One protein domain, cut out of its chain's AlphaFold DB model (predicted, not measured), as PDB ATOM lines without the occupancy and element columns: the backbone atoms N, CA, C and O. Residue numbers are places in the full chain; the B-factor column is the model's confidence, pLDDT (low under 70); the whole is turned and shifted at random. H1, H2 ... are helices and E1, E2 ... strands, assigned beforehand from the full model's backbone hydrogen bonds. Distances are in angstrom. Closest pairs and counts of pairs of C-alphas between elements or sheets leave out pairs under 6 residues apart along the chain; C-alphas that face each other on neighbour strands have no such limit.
ATOM      1  N   LEU A 712      -9.226  -6.891 -44.652       62.28
ATOM      2  CA  LEU A 712      -8.793  -8.089 -43.922       62.28
ATOM      3  C   LEU A 712      -7.712  -8.921 -44.633       62.28
ATOM      4  O   LEU A 712      -6.666  -9.189 -44.057       62.28
ATOM      5  N   THR A 713      -7.953  -9.315 -45.884       63.16
ATOM      6  CA  THR A 713      -7.008  -9.973 -46.803       63.16
ATOM      7  C   THR A 713      -7.533  -9.830 -48.243       63.16
ATOM      8  O   THR A 713      -8.687  -9.443 -48.456       63.16
ATOM      9  N   ASN A 714      -6.742 -10.225 -49.247       64.94
ATOM     10  CA  ASN A 714      -7.220 -10.340 -50.634       64.94
ATOM     11  C   ASN A 714      -8.074 -11.605 -50.889       64.94
ATOM     12  O   ASN A 714      -8.637 -11.739 -51.970       64.94
ATOM     13  N   ASN A 715      -8.190 -12.531 -49.926       69.44
ATOM     14  CA  ASN A 715      -8.865 -13.817 -50.107       69.44
ATOM     15  C   ASN A 715     -10.295 -13.790 -49.529       69.44
ATOM     16  O   ASN A 715     -10.505 -13.659 -48.323       69.44
ATOM     17  N   ALA A 716     -11.299 -13.984 -50.389       74.56
ATOM     18  CA  ALA A 716     -12.710 -13.951 -49.998       74.56
ATOM     19  C   ALA A 716     -13.106 -15.032 -48.971       74.56
ATOM     20  O   ALA A 716     -13.966 -14.779 -48.126       74.56
ATOM     21  N   ARG A 717     -12.494 -16.225 -49.017       76.69
ATOM     22  CA  ARG A 717     -12.765 -17.297 -48.042       76.69
ATOM     23  C   ARG A 717     -12.173 -16.969 -46.676       76.69
ATOM     24  O   ARG A 717     -12.865 -17.119 -45.674       76.69
ATOM     25  N   GLU A 718     -10.935 -16.479 -46.651       82.69
ATOM     26  CA  GLU A 718     -10.261 -16.034 -45.422       82.69
ATOM     27  C   GLU A 718     -11.047 -14.886 -44.772       82.69
ATOM     28  O   GLU A 718     -11.369 -14.946 -43.589       82.69
ATOM     29  N   ASN A 719     -11.485 -13.903 -45.566       82.88
ATOM     30  CA  ASN A 719     -12.316 -12.798 -45.081       82.88
ATOM     31  C   ASN A 719     -13.643 -13.278 -44.473       82.88
ATOM     32  O   ASN A 719     -14.055 -12.777 -43.428       82.88
ATOM     33  N   ASN A 720     -14.295 -14.271 -45.085       85.12
ATOM     34  CA  ASN A 720     -15.532 -14.855 -44.560       85.12
ATOM     35  C   ASN A 720     -15.300 -15.600 -43.234       85.12
ATOM     36  O   ASN A 720     -16.096 -15.471 -42.301       85.12
ATOM     37  N   LEU A 721     -14.193 -16.342 -43.113       88.38
ATOM     38  CA  LEU A 721     -13.815 -16.977 -41.850       88.38
ATOM     39  C   LEU A 721     -13.574 -15.927 -40.766       88.38
ATOM     40  O   LEU A 721     -14.173 -16.015 -39.695       88.38
ATOM     41  N   ILE A 722     -12.782 -14.890 -41.045       88.50
ATOM     42  CA  ILE A 722     -12.520 -13.832 -40.063       88.50
ATOM     43  C   ILE A 722     -13.825 -13.140 -39.647       88.50
ATOM     44  O   ILE A 722     -14.084 -12.986 -38.453       88.50
ATOM     45  N   GLU A 723     -14.699 -12.797 -40.597       90.00
ATOM     46  CA  GLU A 723     -16.016 -12.224 -40.298       90.00
ATOM     47  C   GLU A 723     -16.869 -13.167 -39.432       90.00
ATOM     48  O   GLU A 723     -17.530 -12.732 -38.486       90.00
ATOM     49  N   THR A 724     -16.827 -14.471 -39.708       93.88
ATOM     50  CA  THR A 724     -17.522 -15.496 -38.920       93.88
ATOM     51  C   THR A 724     -17.056 -15.490 -37.460       93.88
ATOM     52  O   THR A 724     -17.892 -15.508 -36.552       93.88
ATOM     53  N   TYR A 725     -15.751 -15.378 -37.202       93.31
ATOM     54  CA  TYR A 725     -15.210 -15.317 -35.839       93.31
ATOM     55  C   TYR A 725     -15.376 -13.943 -35.167       93.31
ATOM     56  O   TYR A 725     -15.584 -13.880 -33.953       93.31
ATOM     57  N   LEU A 726     -15.424 -12.844 -35.929       91.69
ATOM     58  CA  LEU A 726     -15.880 -11.540 -35.425       91.69
ATOM     59  C   LEU A 726     -17.355 -11.589 -35.000       91.69
ATOM     60  O   LEU A 726     -17.741 -11.009 -33.982       91.69
ATOM     61  N   ASN A 727     -18.195 -12.309 -35.745       94.56
ATOM     62  CA  ASN A 727     -19.592 -12.529 -35.380       94.56
ATOM     63  C   ASN A 727     -19.721 -13.413 -34.132       94.56
ATOM     64  O   ASN A 727     -20.579 -13.139 -33.292       94.56
ATOM     65  N   LEU A 728     -18.832 -14.396 -33.939       94.81
ATOM     66  CA  LEU A 728     -18.751 -15.151 -32.685       94.81
ATOM     67  C   LEU A 728     -18.385 -14.252 -31.494       94.81
ATOM     68  O   LEU A 728     -18.931 -14.419 -30.406       94.81
ATOM     69  N   TYR A 729     -17.521 -13.255 -31.692       92.56
ATOM     70  CA  TYR A 729     -17.242 -12.258 -30.658       92.56
ATOM     71  C   TYR A 729     -18.445 -11.371 -30.333       92.56
ATOM     72  O   TYR A 729     -18.741 -11.151 -29.158       92.56
ATOM     73  N   LYS A 730     -19.195 -10.917 -31.342       92.75
ATOM     74  CA  LYS A 730     -20.467 -10.210 -31.105       92.75
ATOM     75  C   LYS A 730     -21.439 -11.086 -30.315       92.75
ATOM     76  O   LYS A 730     -22.037 -10.618 -29.352       92.75
ATOM     77  N   LEU A 731     -21.532 -12.370 -30.668       94.00
ATOM     78  CA  LEU A 731     -22.330 -13.350 -29.935       94.00
ATOM     79  C   LEU A 731     -21.877 -13.485 -28.473       94.00
ATOM     80  O   LEU A 731     -22.711 -13.488 -27.573       94.00
ATOM     81  N   TYR A 732     -20.573 -13.559 -28.217       92.25
ATOM     82  CA  TYR A 732     -20.030 -13.570 -26.859       92.25
ATOM     83  C   TYR A 732     -20.483 -12.342 -26.050       92.25
ATOM     84  O   TYR A 732     -20.997 -12.505 -24.945       92.25
ATOM     85  N   GLN A 733     -20.388 -11.134 -26.616       91.69
ATOM     86  CA  GLN A 733     -20.857  -9.907 -25.954       91.69
ATOM     87  C   GLN A 733     -22.366  -9.948 -25.667       91.69
ATOM     88  O   GLN A 733     -22.793  -9.642 -24.556       91.69
ATOM     89  N   MET A 734     -23.166 -10.422 -26.627       92.06
ATOM     90  CA  MET A 734     -24.611 -10.599 -26.443       92.06
ATOM     91  C   MET A 734     -24.940 -11.594 -25.320       92.06
ATOM     92  O   MET A 734     -25.878 -11.377 -24.555       92.06
ATOM     93  N   LEU A 735     -24.181 -12.688 -25.197       89.25
ATOM     94  CA  LEU A 735     -24.356 -13.662 -24.116       89.25
ATOM     95  C   LEU A 735     -24.032 -13.049 -22.751       89.25
ATOM     96  O   LEU A 735     -24.756 -13.298 -21.787       89.25
ATOM     97  N   LEU A 736     -22.976 -12.236 -22.666       89.38
ATOM     98  CA  LEU A 736     -22.636 -11.520 -21.438       89.38
ATOM     99  C   LEU A 736     -23.728 -10.535 -21.022       89.38
ATOM    100  O   LEU A 736     -24.046 -10.458 -19.841       89.38
ATOM    101  N   GLU A 737     -24.306  -9.810 -21.975       89.62
ATOM    102  CA  GLU A 737     -25.345  -8.816 -21.701       89.62
ATOM    103  C   GLU A 737     -26.678  -9.460 -21.296       89.62
ATOM    104  O   GLU A 737     -27.321  -9.012 -20.349       89.62
ATOM    105  N   LYS A 738     -27.101 -10.517 -22.002       89.56
ATOM    106  CA  LYS A 738     -28.471 -11.045 -21.887       89.56
ATOM    107  C   LYS A 738     -28.628 -12.257 -20.980       89.56
ATOM    108  O   LYS A 738     -29.740 -12.543 -20.542       89.56
ATOM    109  N   ILE A 739     -27.555 -13.008 -20.731       87.38
ATOM    110  CA  ILE A 739     -27.628 -14.264 -19.970       87.38
ATOM    111  C   ILE A 739     -26.938 -14.170 -18.608       87.38
ATOM    112  O   ILE A 739     -27.339 -14.874 -17.678       87.38
ATOM    113  N   VAL A 740     -25.919 -13.322 -18.460       87.06
ATOM    114  CA  VAL A 740     -25.210 -13.176 -17.184       87.06
ATOM    115  C   VAL A 740     -25.942 -12.179 -16.292       87.06
ATOM    116  O   VAL A 740     -26.192 -11.046 -16.685       87.06
ATOM    117  N   PHE A 741     -26.239 -12.576 -15.057       86.00
ATOM    118  CA  PHE A 741     -26.875 -11.705 -14.067       86.00
ATOM    119  C   PHE A 741     -26.158 -11.763 -12.714       86.00
ATOM    120  O   PHE A 741     -25.428 -12.709 -12.407       86.00
ATOM    121  N   ILE A 742     -26.354 -10.727 -11.894       78.50
ATOM    122  CA  ILE A 742     -25.753 -10.584 -10.561       78.50
ATOM    123  C   ILE A 742     -26.873 -10.629  -9.524       78.50
ATOM    124  O   ILE A 742     -27.859  -9.908  -9.642       78.50
ATOM    125  N   LYS A 743     -26.719 -11.464  -8.491       72.44
ATOM    126  CA  LYS A 743     -27.631 -11.468  -7.339       72.44
ATOM    127  C   LYS A 743     -27.199 -10.376  -6.356       72.44
ATOM    128  O   LYS A 743     -26.026 -10.326  -5.975       72.44
ATOM    129  N   GLU A 744     -28.134  -9.526  -5.937       60.72
ATOM    130  CA  GLU A 744     -27.892  -8.520  -4.897       60.72
ATOM    131  C   GLU A 744     -27.368  -9.223  -3.627       60.72
ATOM    132  O   GLU A 744     -27.983 -10.181  -3.158       60.72
ATOM    133  N   ASN A 745     -26.206  -8.777  -3.124       56.06
ATOM    134  CA  ASN A 745     -25.504  -9.169  -1.879       56.06
ATOM    135  C   ASN A 745     -24.168  -9.935  -1.969       56.06
ATOM    136  O   ASN A 745     -23.570 -10.164  -0.921       56.06
ATOM    137  N   ASN A 746     -23.614 -10.285  -3.140       66.38
ATOM    138  CA  ASN A 746     -22.230 -10.817  -3.167       66.38
ATOM    139  C   ASN A 746     -21.357 -10.473  -4.385       66.38
ATOM    140  O   ASN A 746     -20.217 -10.927  -4.439       66.38
ATOM    141  N   GLY A 747     -21.864  -9.704  -5.357       69.75
ATOM    142  CA  GLY A 747     -21.102  -9.311  -6.554       69.75
ATOM    143  C   GLY A 747     -20.719 -10.471  -7.486       69.75
ATOM    144  O   GLY A 747     -19.978 -10.260  -8.444       69.75
ATOM    145  N   LYS A 748     -21.204 -11.694  -7.229       77.94
ATOM    146  CA  LYS A 748     -20.914 -12.871  -8.057       77.94
ATOM    147  C   LYS A 748     -21.818 -12.904  -9.289       77.94
ATOM    148  O   LYS A 748     -22.978 -12.494  -9.230       77.94
ATOM    149  N   LYS A 749     -21.278 -13.428 -10.391       86.62
ATOM    150  CA  LYS A 749     -21.971 -13.591 -11.675       86.62
ATOM    151  C   LYS A 749     -22.572 -14.991 -11.788       86.62
ATOM    152  O   LYS A 749     -21.938 -15.974 -11.392       86.62
ATOM    153  N   TYR A 750     -23.781 -15.067 -12.335       87.56
ATOM    154  CA  TYR A 750     -24.538 -16.305 -12.488       87.56
ATOM    155  C   TYR A 750     -25.096 -16.453 -13.898       87.56
ATOM    156  O   TYR A 750     -25.360 -15.464 -14.582       87.56
ATOM    157  N   ILE A 751     -25.318 -17.707 -14.286       89.62
ATOM    158  CA  ILE A 751     -26.065 -18.101 -15.484       89.62
ATOM    159  C   ILE A 751     -27.000 -19.268 -15.161       89.62
ATOM    160  O   ILE A 751     -26.789 -20.008 -14.194       89.62
ATOM    161  N   TYR A 752     -28.021 -19.470 -15.990       88.69
ATOM    162  CA  TYR A 752     -28.868 -20.656 -15.898       88.69
ATOM    163  C   TYR A 752     -28.106 -21.927 -16.282       88.69
ATOM    164  O   TYR A 752     -27.299 -21.948 -17.206       88.69
ATOM    165  N   SER A 753     -28.387 -23.038 -15.596       85.25
ATOM    166  CA  SER A 753     -27.719 -24.306 -15.919       85.25
ATOM    167  C   SER A 753     -28.097 -24.819 -17.314       85.25
ATOM    168  O   SER A 753     -27.251 -25.394 -18.000       85.25
ATOM    169  N   ASN A 754     -29.348 -24.594 -17.729       87.12
ATOM    170  CA  ASN A 754     -29.918 -25.037 -18.998       87.12
ATOM    171  C   ASN A 754     -30.636 -23.876 -19.694       87.12
ATOM    172  O   ASN A 754     -31.256 -23.050 -19.032       87.12
ATOM    173  N   PHE A 755     -30.629 -23.863 -21.029       88.06
ATOM    174  CA  PHE A 755     -31.335 -22.838 -21.804       88.06
ATOM    175  C   PHE A 755     -32.856 -22.874 -21.568       88.06
ATOM    176  O   PHE A 755     -33.488 -21.846 -21.383       88.06
ATOM    177  N   ASN A 756     -33.454 -24.059 -21.425       86.94
ATOM    178  CA  ASN A 756     -34.894 -24.184 -21.149       86.94
ATOM    179  C   ASN A 756     -35.327 -23.628 -19.775       86.94
ATOM    180  O   ASN A 756     -36.512 -23.636 -19.461       86.94
ATOM    181  N   SER A 757     -34.392 -23.180 -18.931       85.25
ATOM    182  CA  SER A 757     -34.714 -22.541 -17.652       85.25
ATOM    183  C   SER A 757     -35.207 -21.093 -17.808       85.25
ATOM    184  O   SER A 757     -35.867 -20.574 -16.898       85.25
ATOM    185  N   PHE A 758     -34.947 -20.447 -18.950       82.50
ATOM    186  CA  PHE A 758     -35.527 -19.142 -19.269       82.50
ATOM    187  C   PHE A 758     -37.055 -19.255 -19.440       82.50
ATOM    188  O   PHE A 758     -37.553 -20.222 -20.005       82.50
ATOM    189  N   SER A 759     -37.825 -18.304 -18.894       74.69
ATOM    190  CA  SER A 759     -39.295 -18.253 -19.074       74.69
ATOM    191  C   SER A 759     -39.702 -17.917 -20.502       74.69
ATOM    192  O   SER A 759     -40.710 -18.420 -20.979       74.69
ATOM    193  N   GLU A 760     -38.908 -17.083 -21.161       81.31
ATOM    194  CA  GLU A 760     -39.054 -16.675 -22.553       81.31
ATOM    195  C   GLU A 760     -37.664 -16.689 -23.193       81.31
ATOM    196  O   GLU A 760     -36.661 -16.585 -22.480       81.31
ATOM    197  N   ASN A 761     -37.582 -16.835 -24.518       86.19
ATOM    198  CA  ASN A 761     -36.298 -16.772 -25.213       86.19
ATOM    199  C   ASN A 761     -35.643 -15.402 -24.931       86.19
ATOM    200  O   ASN A 761     -36.245 -14.382 -25.265       86.19
ATOM    201  N   PRO A 762     -34.431 -15.347 -24.341       88.75
ATOM    202  CA  PRO A 762     -33.765 -14.075 -24.054       88.75
ATOM    203  C   PRO A 762     -33.328 -13.326 -25.327       88.75
ATOM    204  O   PRO A 762     -32.897 -12.175 -25.251       88.75
ATOM    205  N   PHE A 763     -33.424 -13.963 -26.495       92.19
ATOM    206  CA  PHE A 763     -33.057 -13.405 -27.791       92.19
ATOM    207  C   PHE A 763     -34.286 -13.120 -28.654       92.19
ATOM    208  O   PHE A 763     -35.219 -13.920 -28.719       92.19
ATOM    209  N   SER A 764     -34.246 -12.005 -29.385       92.19
ATOM    210  CA  SER A 764     -35.200 -11.719 -30.461       92.19
ATOM    211  C   SER A 764     -35.053 -12.708 -31.626       92.19
ATOM    212  O   SER A 764     -34.049 -13.418 -31.734       92.19
ATOM    213  N   ASP A 765     -36.023 -12.731 -32.542       89.19
ATOM    214  CA  ASP A 765     -35.964 -13.591 -33.733       89.19
ATOM    215  C   ASP A 765     -34.730 -13.300 -34.599       89.19
ATOM    216  O   ASP A 765     -34.038 -14.224 -35.027       89.19
ATOM    217  N   PHE A 766     -34.402 -12.018 -34.792       92.19
ATOM    218  CA  PHE A 766     -33.219 -11.602 -35.548       92.19
ATOM    219  C   PHE A 766     -31.918 -12.069 -34.883       92.19
ATOM    220  O   PHE A 766     -31.015 -12.571 -35.550       92.19
ATOM    221  N   GLU A 767     -31.822 -11.930 -33.561       93.38
ATOM    222  CA  GLU A 767     -30.658 -12.385 -32.798       93.38
ATOM    223  C   GLU A 767     -30.544 -13.909 -32.811       93.38
ATOM    224  O   GLU A 767     -29.448 -14.435 -32.968       93.38
ATOM    225  N   THR A 768     -31.669 -14.617 -32.718       92.81
ATOM    226  CA  THR A 768     -31.723 -16.079 -32.838       92.81
ATOM    227  C   THR A 768     -31.192 -16.536 -34.196       92.81
ATOM    228  O   THR A 768     -30.344 -17.428 -34.260       92.81
ATOM    229  N   ASP A 769     -31.616 -15.888 -35.281       92.81
ATOM    230  CA  ASP A 769     -31.131 -16.197 -36.629       92.81
ATOM    231  C   ASP A 769     -29.647 -15.857 -36.794       92.81
ATOM    232  O   ASP A 769     -28.894 -16.627 -37.396       92.81
ATOM    233  N   PHE A 770     -29.194 -14.746 -36.209       95.44
ATOM    234  CA  PHE A 770     -27.781 -14.380 -36.171       95.44
ATOM    235  C   PHE A 770     -26.930 -15.425 -35.432       95.44
ATOM    236  O   PHE A 770     -25.888 -15.834 -35.950       95.44
ATOM    237  N   ILE A 771     -27.386 -15.898 -34.265       95.19
ATOM    238  CA  ILE A 771     -26.731 -16.942 -33.464       95.19
ATOM    239  C   ILE A 771     -26.574 -18.217 -34.292       95.19
ATOM    240  O   ILE A 771     -25.459 -18.711 -34.475       95.19
ATOM    241  N   ILE A 772     -27.687 -18.733 -34.821       94.94
ATOM    242  CA  ILE A 772     -27.709 -20.002 -35.553       94.94
ATOM    243  C   ILE A 772     -26.838 -19.901 -36.805       94.94
ATOM    244  O   ILE A 772     -25.992 -20.764 -37.028       94.94
ATOM    245  N   ARG A 773     -26.970 -18.821 -37.586       95.06
ATOM    246  CA  ARG A 773     -26.164 -18.606 -38.796       95.06
ATOM    247  C   ARG A 773     -24.668 -18.541 -38.494       95.06
ATOM    248  O   ARG A 773     -23.881 -19.115 -39.242       95.06
ATOM    249  N   THR A 774     -24.278 -17.871 -37.410       95.56
ATOM    250  CA  THR A 774     -22.869 -17.770 -36.997       95.56
ATOM    251  C   THR A 774     -22.295 -19.151 -36.686       95.56
ATOM    252  O   THR A 774     -21.246 -19.508 -37.217       95.56
ATOM    253  N   ILE A 775     -23.012 -19.976 -35.914       95.50
ATOM    254  CA  ILE A 775     -22.566 -21.342 -35.600       95.50
ATOM    255  C   ILE A 775     -22.554 -22.239 -36.843       95.50
ATOM    256  O   ILE A 775     -21.595 -22.979 -37.045       95.50
ATOM    257  N   VAL A 776     -23.559 -22.141 -37.717       93.19
ATOM    258  CA  VAL A 776     -23.588 -22.885 -38.988       93.19
ATOM    259  C   VAL A 776     -22.390 -22.529 -39.873       93.19
ATOM    260  O   VAL A 776     -21.854 -23.403 -40.550       93.19
ATOM    261  N   ASN A 777     -21.942 -21.272 -39.869       92.19
ATOM    262  CA  ASN A 777     -20.738 -20.879 -40.597       92.19
ATOM    263  C   ASN A 777     -19.458 -21.403 -39.932       92.19
ATOM    264  O   ASN A 777     -18.587 -21.889 -40.644       92.19
ATOM    265  N   ILE A 778     -19.367 -21.418 -38.598       93.44
ATOM    266  CA  ILE A 778     -18.245 -22.054 -37.878       93.44
ATOM    267  C   ILE A 778     -18.165 -23.553 -38.191       93.44
ATOM    268  O   ILE A 778     -17.081 -24.090 -38.379       93.44
ATOM    269  N   MET A 779     -19.301 -24.244 -38.318       90.19
ATOM    270  CA  MET A 779     -19.333 -25.662 -38.703       90.19
ATOM    271  C   MET A 779     -18.785 -25.927 -40.117       90.19
ATOM    272  O   MET A 779     -18.502 -27.077 -40.456       90.19
ATOM    273  N   LYS A 780     -18.642 -24.889 -40.951       88.00
ATOM    274  CA  LYS A 780     -18.006 -24.984 -42.269       88.00
ATOM    275  C   LYS A 780     -16.488 -24.794 -42.213       88.00
ATOM    276  O   LYS A 780     -15.846 -25.147 -43.194       88.00
ATOM    277  N   ASP A 781     -15.919 -24.296 -41.111       89.06
ATOM    278  CA  ASP A 781     -14.462 -24.236 -40.934       89.06
ATOM    279  C   ASP A 781     -13.889 -25.659 -40.827       89.06
ATOM    280  O   ASP A 781     -14.135 -26.378 -39.855       89.06
ATOM    281  N   GLU A 782     -13.107 -26.065 -41.827       84.62
ATOM    282  CA  GLU A 782     -12.455 -27.377 -41.872       84.62
ATOM    283  C   GLU A 782     -11.526 -27.613 -40.675       84.62
ATOM    284  O   GLU A 782     -11.467 -28.728 -40.155       84.62
ATOM    285  N   SER A 783     -10.855 -26.566 -40.187       87.44
ATOM    286  CA  SER A 783      -9.953 -26.661 -39.037       87.44
ATOM    287  C   SER A 783     -10.725 -26.867 -37.729       87.44
ATOM    288  O   SER A 783     -10.255 -27.580 -36.846       87.44
ATOM    289  N   TYR A 784     -11.946 -26.332 -37.609       90.81
ATOM    290  CA  TYR A 784     -12.805 -26.550 -36.442       90.81
ATOM    291  C   TYR A 784     -13.563 -27.890 -36.467       90.81
ATOM    292  O   TYR A 784     -13.848 -28.475 -35.415       90.81
ATOM    293  N   LYS A 785     -13.863 -28.448 -37.650       88.12
ATOM    294  CA  LYS A 785     -14.562 -29.747 -37.784       88.12
ATOM    295  C   LYS A 785     -13.857 -30.911 -37.080       88.12
ATOM    296  O   LYS A 785     -14.499 -31.935 -36.795       88.12
ATOM    297  N   VAL A 786     -12.563 -30.779 -36.782       87.25
ATOM    298  CA  VAL A 786     -11.772 -31.770 -36.036       87.25
ATOM    299  C   VAL A 786     -12.299 -31.977 -34.608       87.25
ATOM    300  O   VAL A 786     -12.184 -33.071 -34.062       87.25
ATOM    301  N   PHE A 787     -12.966 -30.986 -34.008       89.69
ATOM    302  CA  PHE A 787     -13.459 -31.076 -32.627       89.69
ATOM    303  C   PHE A 787     -14.846 -31.731 -32.498       89.69
ATOM    304  O   PHE A 787     -15.282 -32.001 -31.378       89.69
ATOM    305  N   ARG A 788     -15.542 -32.006 -33.620       83.50
ATOM    306  CA  ARG A 788     -16.906 -32.598 -33.659       83.50
ATOM    307  C   ARG A 788     -17.922 -31.869 -32.767       83.50
ATOM    308  O   ARG A 788     -18.810 -32.467 -32.155       83.50
ATOM    309  N   LYS A 789     -17.760 -30.553 -32.643       83.25
ATOM    310  CA  LYS A 789     -18.664 -29.690 -31.886       83.25
ATOM    311  C   LYS A 789     -19.813 -29.273 -32.796       83.25
ATOM    312  O   LYS A 789     -19.590 -28.898 -33.939       83.25
ATOM    313  N   PHE A 790     -21.034 -29.309 -32.265       88.12
ATOM    314  CA  PHE A 790     -22.272 -28.981 -32.989       88.12
ATOM    315  C   PHE A 790     -22.694 -29.959 -34.105       88.12
ATOM    316  O   PHE A 790     -23.689 -29.693 -34.765       88.12
ATOM    317  N   ASP A 791     -22.064 -31.132 -34.260       82.31
ATOM    318  CA  ASP A 791     -22.417 -32.127 -35.302       82.31
ATOM    319  C   ASP A 791     -23.899 -32.569 -35.279       82.31
ATOM    320  O   ASP A 791     -24.449 -32.990 -36.291       82.31
ATOM    321  N   SER A 792     -24.562 -32.472 -34.121       84.25
ATOM    322  CA  SER A 792     -25.982 -32.822 -33.947       84.25
ATOM    323  C   SER A 792     -26.944 -31.633 -34.069       84.25
ATOM    324  O   SER A 792     -28.128 -31.771 -33.750       84.25
ATOM    325  N   LEU A 793     -26.458 -30.450 -34.448       89.69
ATOM    326  CA  LEU A 793     -27.263 -29.238 -34.561       89.69
ATOM    327  C   LEU A 793     -28.238 -29.351 -35.742       89.69
ATOM    328  O   LEU A 793     -27.817 -29.597 -36.868       89.69
ATOM    329  N   ASN A 794     -29.530 -29.127 -35.492       89.38
ATOM    330  CA  ASN A 794     -30.527 -28.979 -36.548       89.38
ATOM    331  C   ASN A 794     -30.936 -27.497 -36.653       89.38
ATOM    332  O   ASN A 794     -31.705 -27.039 -35.805       89.38
ATOM    333  N   PRO A 795     -30.445 -26.742 -37.654       88.31
ATOM    334  CA  PRO A 795     -30.720 -25.311 -37.768       88.31
ATOM    335  C   PRO A 795     -32.196 -24.993 -38.053       88.31
ATOM    336  O   PRO A 795     -32.643 -23.897 -37.720       88.31
ATOM    337  N   ASP A 796     -32.966 -25.943 -38.595       88.31
ATOM    338  CA  ASP A 796     -34.390 -25.749 -38.902       88.31
ATOM    339  C   ASP A 796     -35.260 -25.737 -37.635       88.31
ATOM    340  O   ASP A 796     -36.329 -25.125 -37.600       88.31
ATOM    341  N   ASN A 797     -34.794 -26.375 -36.554       92.19
ATOM    342  CA  ASN A 797     -35.433 -26.311 -35.243       92.19
ATOM    343  C   ASN A 797     -34.705 -25.296 -34.353       92.19
ATOM    344  O   ASN A 797     -33.821 -25.657 -33.573       92.19
ATOM    345  N   LYS A 798     -35.106 -24.021 -34.449       89.25
ATOM    346  CA  LYS A 798     -34.439 -22.902 -33.758       89.25
ATOM    347  C   LYS A 798     -34.266 -23.124 -32.250       89.25
ATOM    348  O   LYS A 798     -33.209 -22.813 -31.710       89.25
ATOM    349  N   ASN A 799     -35.265 -23.687 -31.563       88.75
ATOM    350  CA  ASN A 799     -35.184 -23.897 -30.115       88.75
ATOM    351  C   ASN A 799     -34.196 -25.017 -29.745       88.75
ATOM    352  O   ASN A 799     -33.347 -24.830 -28.876       88.75
ATOM    353  N   ASP A 800     -34.253 -26.160 -30.436       90.62
ATOM    354  CA  ASP A 800     -33.273 -27.244 -30.243       90.62
ATOM    355  C   ASP A 800     -31.846 -26.774 -30.567       90.62
ATOM    356  O   ASP A 800     -30.902 -27.064 -29.823       90.62
ATOM    357  N   ALA A 801     -31.695 -25.976 -31.630       92.25
ATOM    358  CA  ALA A 801     -30.428 -25.369 -31.997       92.25
ATOM    359  C   ALA A 801     -29.884 -24.470 -30.876       92.25
ATOM    360  O   ALA A 801     -28.746 -24.657 -30.448       92.25
ATOM    361  N   LEU A 802     -30.697 -23.555 -30.337       92.62
ATOM    362  CA  LEU A 802     -30.294 -22.669 -29.239       92.62
ATOM    363  C   LEU A 802     -29.887 -23.437 -27.979       92.62
ATOM    364  O   LEU A 802     -28.872 -23.104 -27.370       92.62
ATOM    365  N   VAL A 803     -30.607 -24.502 -27.614       92.19
ATOM    366  CA  VAL A 803     -30.258 -25.344 -26.455       92.19
ATOM    367  C   VAL A 803     -28.870 -25.969 -26.623       92.19
ATOM    368  O   VAL A 803     -28.054 -25.942 -25.694       92.19
ATOM    369  N   LYS A 804     -28.579 -26.520 -27.806       92.56
ATOM    370  CA  LYS A 804     -27.280 -27.138 -28.121       92.56
ATOM    371  C   LYS A 804     -26.159 -26.104 -28.200       92.56
ATOM    372  O   LYS A 804     -25.082 -26.344 -27.653       92.56
ATOM    373  N   ILE A 805     -26.422 -24.954 -28.819       94.19
ATOM    374  CA  ILE A 805     -25.472 -23.840 -28.925       94.19
ATOM    375  C   ILE A 805     -25.111 -23.322 -27.537       94.19
ATOM    376  O   ILE A 805     -23.933 -23.257 -27.186       94.19
ATOM    377  N   TYR A 806     -26.122 -23.044 -26.714       92.81
ATOM    378  CA  TYR A 806     -25.940 -22.574 -25.348       92.81
ATOM    379  C   TYR A 806     -25.079 -23.535 -24.528       92.81
ATOM    380  O   TYR A 806     -24.155 -23.111 -23.838       92.81
ATOM    381  N   LYS A 807     -25.334 -24.843 -24.635       91.69
ATOM    382  CA  LYS A 807     -24.592 -25.869 -23.896       91.69
ATOM    383  C   LYS A 807     -23.087 -25.849 -24.183       91.69
ATOM    384  O   LYS A 807     -22.307 -26.007 -23.245       91.69
ATOM    385  N   GLU A 808     -22.678 -25.695 -25.440       91.50
ATOM    386  CA  GLU A 808     -21.256 -25.716 -25.813       91.50
ATOM    387  C   GLU A 808     -20.581 -24.349 -25.625       91.50
ATOM    388  O   GLU A 808     -19.478 -24.289 -25.081       91.50
ATOM    389  N   LEU A 809     -21.252 -23.238 -25.958       92.12
ATOM    390  CA  LEU A 809     -20.703 -21.898 -25.706       92.12
ATOM    391  C   LEU A 809     -20.568 -21.609 -24.211       92.12
ATOM    392  O   LEU A 809     -19.611 -20.962 -23.794       92.12
ATOM    393  N   LYS A 810     -21.454 -22.172 -23.378       91.12
ATOM    394  CA  LYS A 810     -21.324 -22.089 -21.923       91.12
ATOM    395  C   LYS A 810     -19.991 -22.657 -21.429       91.12
ATOM    396  O   LYS A 810     -19.357 -22.045 -20.580       91.12
ATOM    397  N   LYS A 811     -19.561 -23.804 -21.968       88.50
ATOM    398  CA  LYS A 811     -18.262 -24.419 -21.634       88.50
ATOM    399  C   LYS A 811     -17.080 -23.621 -22.182       88.50
ATOM    400  O   LYS A 811     -15.996 -23.690 -21.619       88.50
ATOM    401  N   THR A 812     -17.298 -22.908 -23.284       89.81
ATOM    402  CA  THR A 812     -16.265 -22.129 -23.976       89.81
ATOM    403  C   THR A 812     -15.974 -20.809 -23.269       89.81
ATOM    404  O   THR A 812     -14.821 -20.405 -23.189       89.81
ATOM    405  N   PHE A 813     -17.005 -20.129 -22.757       90.75
ATOM    406  CA  PHE A 813     -16.888 -18.757 -22.248       90.75
ATOM    407  C   PHE A 813     -16.888 -18.641 -20.723       90.75
ATOM    408  O   PHE A 813     -16.521 -17.591 -20.193       90.75
ATOM    409  N   PHE A 814     -17.286 -19.695 -20.005       90.25
ATOM    410  CA  PHE A 814     -17.456 -19.642 -18.556       90.25
ATOM    411  C   PHE A 814     -16.786 -20.819 -17.845       90.25
ATOM    412  O   PHE A 814     -16.978 -21.980 -18.207       90.25
ATOM    413  N   ILE A 815     -16.064 -20.521 -16.764       86.62
ATOM    414  CA  ILE A 815     -15.561 -21.523 -15.821       86.62
ATOM    415  C   ILE A 815     -16.600 -21.694 -14.727       86.62
ATOM    416  O   ILE A 815     -16.970 -20.742 -14.041       86.62
ATOM    417  N   LYS A 816     -17.069 -22.925 -14.546       86.62
ATOM    418  CA  LYS A 816     -17.979 -23.260 -13.460       86.62
ATOM    419  C   LYS A 816     -17.212 -23.411 -12.156       86.62
ATOM    420  O   LYS A 816     -16.421 -24.335 -11.996       86.62
ATOM    421  N   THR A 817     -17.556 -22.572 -11.200       83.81
ATOM    422  CA  THR A 817     -16.896 -22.491  -9.895       83.81
ATOM    423  C   THR A 817     -17.843 -22.857  -8.744       83.81
ATOM    424  O   THR A 817     -17.411 -23.045  -7.609       83.81
ATOM    425  N   GLY A 818     -19.142 -23.045  -9.021       82.94
ATOM    426  CA  GLY A 818     -20.117 -23.568  -8.059       82.94
ATOM    427  C   GLY A 818     -21.526 -23.770  -8.634       82.94
ATOM    428  O   GLY A 818     -21.773 -23.558  -9.822       82.94
ATOM    429  N   LYS A 819     -22.472 -24.188  -7.783       84.19
ATOM    430  CA  LYS A 819     -23.910 -24.310  -8.094       84.19
ATOM    431  C   LYS A 819     -24.748 -23.604  -7.026       84.19
ATOM    432  O   LYS A 819     -24.342 -23.551  -5.870       84.19
ATOM    433  N   SER A 820     -25.909 -23.090  -7.417       82.44
ATOM    434  CA  SER A 820     -26.920 -22.511  -6.528       82.44
ATOM    435  C   SER A 820     -28.320 -22.702  -7.134       82.44
ATOM    436  O   SER A 820     -28.456 -23.280  -8.217       82.44
ATOM    437  N   HIS A 821     -29.355 -22.217  -6.453       82.19
ATOM    438  CA  HIS A 821     -30.738 -22.263  -6.917       82.19
ATOM    439  C   HIS A 821     -31.409 -20.890  -6.801       82.19
ATOM    440  O   HIS A 821     -31.030 -20.071  -5.955       82.19
ATOM    441  N   ILE A 822     -32.388 -20.642  -7.669       80.94
ATOM    442  CA  ILE A 822     -33.325 -19.522  -7.550       80.94
ATOM    443  C   ILE A 822     -34.755 -20.044  -7.600       80.94
ATOM    444  O   ILE A 822     -35.066 -20.927  -8.398       80.94
ATOM    445  N   ASP A 823     -35.618 -19.472  -6.769       77.31
ATOM    446  CA  ASP A 823     -37.050 -19.736  -6.807       77.31
ATOM    447  C   ASP A 823     -37.675 -18.956  -7.967       77.31
ATOM    448  O   ASP A 823     -37.628 -17.724  -7.997       77.31
ATOM    449  N   LYS A 824     -38.255 -19.667  -8.936       72.81
ATOM    450  CA  LYS A 824     -39.031 -19.071 -10.025       72.81
ATOM    451  C   LYS A 824     -40.522 -19.286  -9.762       72.81
ATOM    452  O   LYS A 824     -40.925 -20.432  -9.586       72.81
ATOM    453  N   PRO A 825     -41.359 -18.240  -9.769       67.50
ATOM    454  CA  PRO A 825     -42.807 -18.402  -9.674       67.50
ATOM    455  C   PRO A 825     -43.338 -19.227 -10.850       67.50
ATOM    456  O   PRO A 825     -43.004 -18.942 -12.004       67.50
ATOM    457  N   ILE A 826     -44.169 -20.230 -10.575       70.25
ATOM    458  CA  ILE A 826     -44.866 -20.984 -11.618       70.25
ATOM    459  C   ILE A 826     -46.079 -20.149 -12.061       70.25
ATOM    460  O   ILE A 826     -46.920 -19.812 -11.220       70.25
ATOM    461  N   PRO A 827     -46.204 -19.804 -13.359       64.81
ATOM    462  CA  PRO A 827     -47.301 -18.973 -13.847       64.81
ATOM    463  C   PRO A 827     -48.671 -19.531 -13.443       64.81
ATOM    464  O   PRO A 827     -48.934 -20.719 -13.616       64.81
ATOM    465  N   ASN A 828     -49.554 -18.660 -12.949       68.38
ATOM    466  CA  ASN A 828     -50.914 -18.989 -12.496       68.38
ATOM    467  C   ASN A 828     -50.998 -19.920 -11.267       68.38
ATOM    468  O   ASN A 828     -52.025 -20.572 -11.068       68.38
ATOM    469  N   THR A 829     -49.959 -19.970 -10.427       70.62
ATOM    470  CA  THR A 829     -49.980 -20.677  -9.132       70.62
ATOM    471  C   THR A 829     -49.208 -19.900  -8.056       70.62
ATOM    472  O   THR A 829     -48.326 -19.112  -8.386       70.62
ATOM    473  N   ASP A 830     -49.477 -20.174  -6.774       72.94
ATOM    474  CA  ASP A 830     -48.694 -19.648  -5.636       72.94
ATOM    475  C   ASP A 830     -47.403 -20.456  -5.366       72.94
ATOM    476  O   ASP A 830     -46.752 -20.291  -4.335       72.94
ATOM    477  N   GLN A 831     -47.043 -21.383  -6.261       70.56
ATOM    478  CA  GLN A 831     -45.895 -22.273  -6.099       70.56
ATOM    479  C   GLN A 831     -44.659 -21.722  -6.816       70.56
ATOM    480  O   GLN A 831     -44.751 -21.111  -7.882       70.56
ATOM    481  N   THR A 832     -43.483 -21.979  -6.246       74.69
ATOM    482  CA  THR A 832     -42.193 -21.693  -6.875       74.69
ATOM    483  C   THR A 832     -41.490 -22.984  -7.281       74.69
ATOM    484  O   THR A 832     -41.523 -23.987  -6.566       74.69
ATOM    485  N   GLU A 833     -40.841 -22.965  -8.440       79.25
ATOM    486  CA  GLU A 833     -39.941 -24.016  -8.897       79.25
ATOM    487  C   GLU A 833     -38.491 -23.616  -8.605       79.25
ATOM    488  O   GLU A 833     -38.062 -22.500  -8.906       79.25
ATOM    489  N   ASN A 834     -37.718 -24.545  -8.044       79.62
ATOM    490  CA  ASN A 834     -36.292 -24.353  -7.814       79.62
ATOM    491  C   ASN A 834     -35.507 -24.537  -9.116       79.62
ATOM    492  O   ASN A 834     -35.348 -25.654  -9.609       79.62
ATOM    493  N   ILE A 835     -34.953 -23.450  -9.648       81.50
ATOM    494  CA  ILE A 835     -34.139 -23.473 -10.862       81.50
ATOM    495  C   ILE A 835     -32.657 -23.469 -10.531       81.50
ATOM    496  O   ILE A 835     -32.152 -22.604  -9.820       81.50
ATOM    497  N   ASN A 836     -31.937 -24.412 -11.134       84.50
ATOM    498  CA  ASN A 836     -30.493 -24.542 -10.993       84.50
ATOM    499  C   ASN A 836     -29.755 -23.416 -11.730       84.50
ATOM    500  O   ASN A 836     -29.834 -23.298 -12.958       84.50
ATOM    501  N   ILE A 837     -28.929 -22.675 -11.000       85.62
ATOM    502  CA  ILE A 837     -28.013 -21.661 -11.536       85.62
ATOM    503  C   ILE A 837     -26.558 -22.032 -11.226       85.62
ATOM    504  O   ILE A 837     -26.261 -22.748 -10.265       85.62
ATOM    505  N   GLU A 838     -25.634 -21.556 -12.050       87.19
ATOM    506  CA  GLU A 838     -24.201 -21.822 -11.916       87.19
ATOM    507  C   GLU A 838     -23.476 -20.518 -11.574       87.19
ATOM    508  O   GLU A 838     -23.688 -19.505 -12.237       87.19
ATOM    509  N   TYR A 839     -22.646 -20.544 -10.523       83.38
ATOM    510  CA  TYR A 839     -21.663 -19.481 -10.289       83.38
ATOM    511  C   TYR A 839     -20.538 -19.682 -11.296       83.38
ATOM    512  O   TYR A 839     -20.039 -20.803 -11.461       83.38
ATOM    513  N   ILE A 840     -20.207 -18.593 -11.981       86.44
ATOM    514  CA  ILE A 840     -19.255 -18.598 -13.077       86.44
ATOM    515  C   ILE A 840     -18.165 -17.549 -12.904       86.44
ATOM    516  O   ILE A 840     -18.384 -16.467 -12.354       86.44
ATOM    517  N   GLU A 841     -17.008 -17.859 -13.472       85.12
ATOM    518  CA  GLU A 841     -16.003 -16.880 -13.869       85.12
ATOM    519  C   GLU A 841     -16.019 -16.753 -15.392       85.12
ATOM    520  O   GLU A 841     -16.164 -17.747 -16.105       85.12
ATOM    521  N   ILE A 842     -15.926 -15.521 -15.893       86.06
ATOM    522  CA  ILE A 842     -15.857 -15.265 -17.334       86.06
ATOM    523  C   ILE A 842     -14.419 -15.511 -17.767       86.06
ATOM    524  O   ILE A 842     -13.498 -14.952 -17.173       86.06
ATOM    525  N   ILE A 843     -14.234 -16.325 -18.801       84.56
ATOM    526  CA  ILE A 843     -12.915 -16.533 -19.393       84.56
ATOM    527  C   ILE A 843     -12.523 -15.241 -20.107       84.56
ATOM    528  O   ILE A 843     -13.202 -14.814 -21.042       84.56
TER     529      ILE A 843
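Overview. This is residues 712 to 843 of the 916 residues of the protein "Helicase ATP-binding domain-containing protein" of Dysgonomonas alginatilytica (UniProt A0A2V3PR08). A long, strongly twisted hairpin of two strands, E2 and E3, with the short E1 beside E3, makes one end of an elongated domain; the long H1 reaches to the opposite end, H2 packs slantwise on it, and H3 packs on H2 and leads straight into E2, while residues 753 to 764 and 779 to 797 are long stretches with no named element. The printed part has 132 residues, with three named helices and three named strands in the order H1 E1 H2 H3 E2 E3; the sheet runs E1 E3 E2, antiparallel, and the class is mixed, helices and strands. It is only just compact, close to loose, with a radius of gyration of the C-alphas of 16.9 A, and spans 60 by 32 by 25 A.

Along the chain. In the sheet, E2 is residues 814 to 825, 26.9 A long, and bends by 94 degrees at residue 817. E3 is residues 832 to 842, 29.1 A, ending with C-alpha 842 at (-15.857, -15.265, -17.334). E1 is residues 749 to 752, 10.7 A. H3 is residues 798 to 813, 21.4 A, with a kink of 27 degrees near residue 807. H2 is residues 765 to 778, 20.1 A. H1 is residues 716 to 738, 32.4 A, beginning with C-alpha 716 at (-12.710, -13.951, -49.998).

Arrangement. E2 and E3 form a hairpin, with N 824 and O 833 at 2.8 A and N 815 and O 841 at 2.9 A, within hydrogen-bond range. E1 is the antiparallel neighbour of E3, with N 838 and O 751 at 2.9 A; residues 741 to 742 pair antiparallel with 749 to 750 of E1. E1, H2 H3 and E2 form a split strand-helix-strand unit, two strands running the same way with E3 between them, and its crossover is right-handed. H3 only grazes the sheet, with residues 810 to 813. With its residues 798 to 805 alone, H3 touches H2 at a steep tilt of 62 degrees, the same way; the closest C-alphas, of Ile 772 and Ala 801, are 7.0 A apart. H1, with residues 721 to 731 alone, touches H2 at a steep tilt of 46 degrees, opposite ways; the closest C-alphas, of Thr 724 and Thr 774, are 6.1 A apart. H1 is apart from E2 and E3. Every O i to N i+4 pair is within hydrogen-bond range in H1 and H2, and 11 of 12 in H3.

Size, cuts and confidence. The C-alphas farthest apart, of Asn 714 and Asp 830, are 61.9 A apart. The printed part has no cut. The links E1 to H2 and H2 to H3 are long, of 12 and 19 residues. Residues 714 to 719, of which 716 to 719 belong to H1, and residues 782 to 787 stand free. The mean pLDDT of the printed part is 85.3; residues 712 to 715, 744 to 747, 825 and 827 to 828 are under 70.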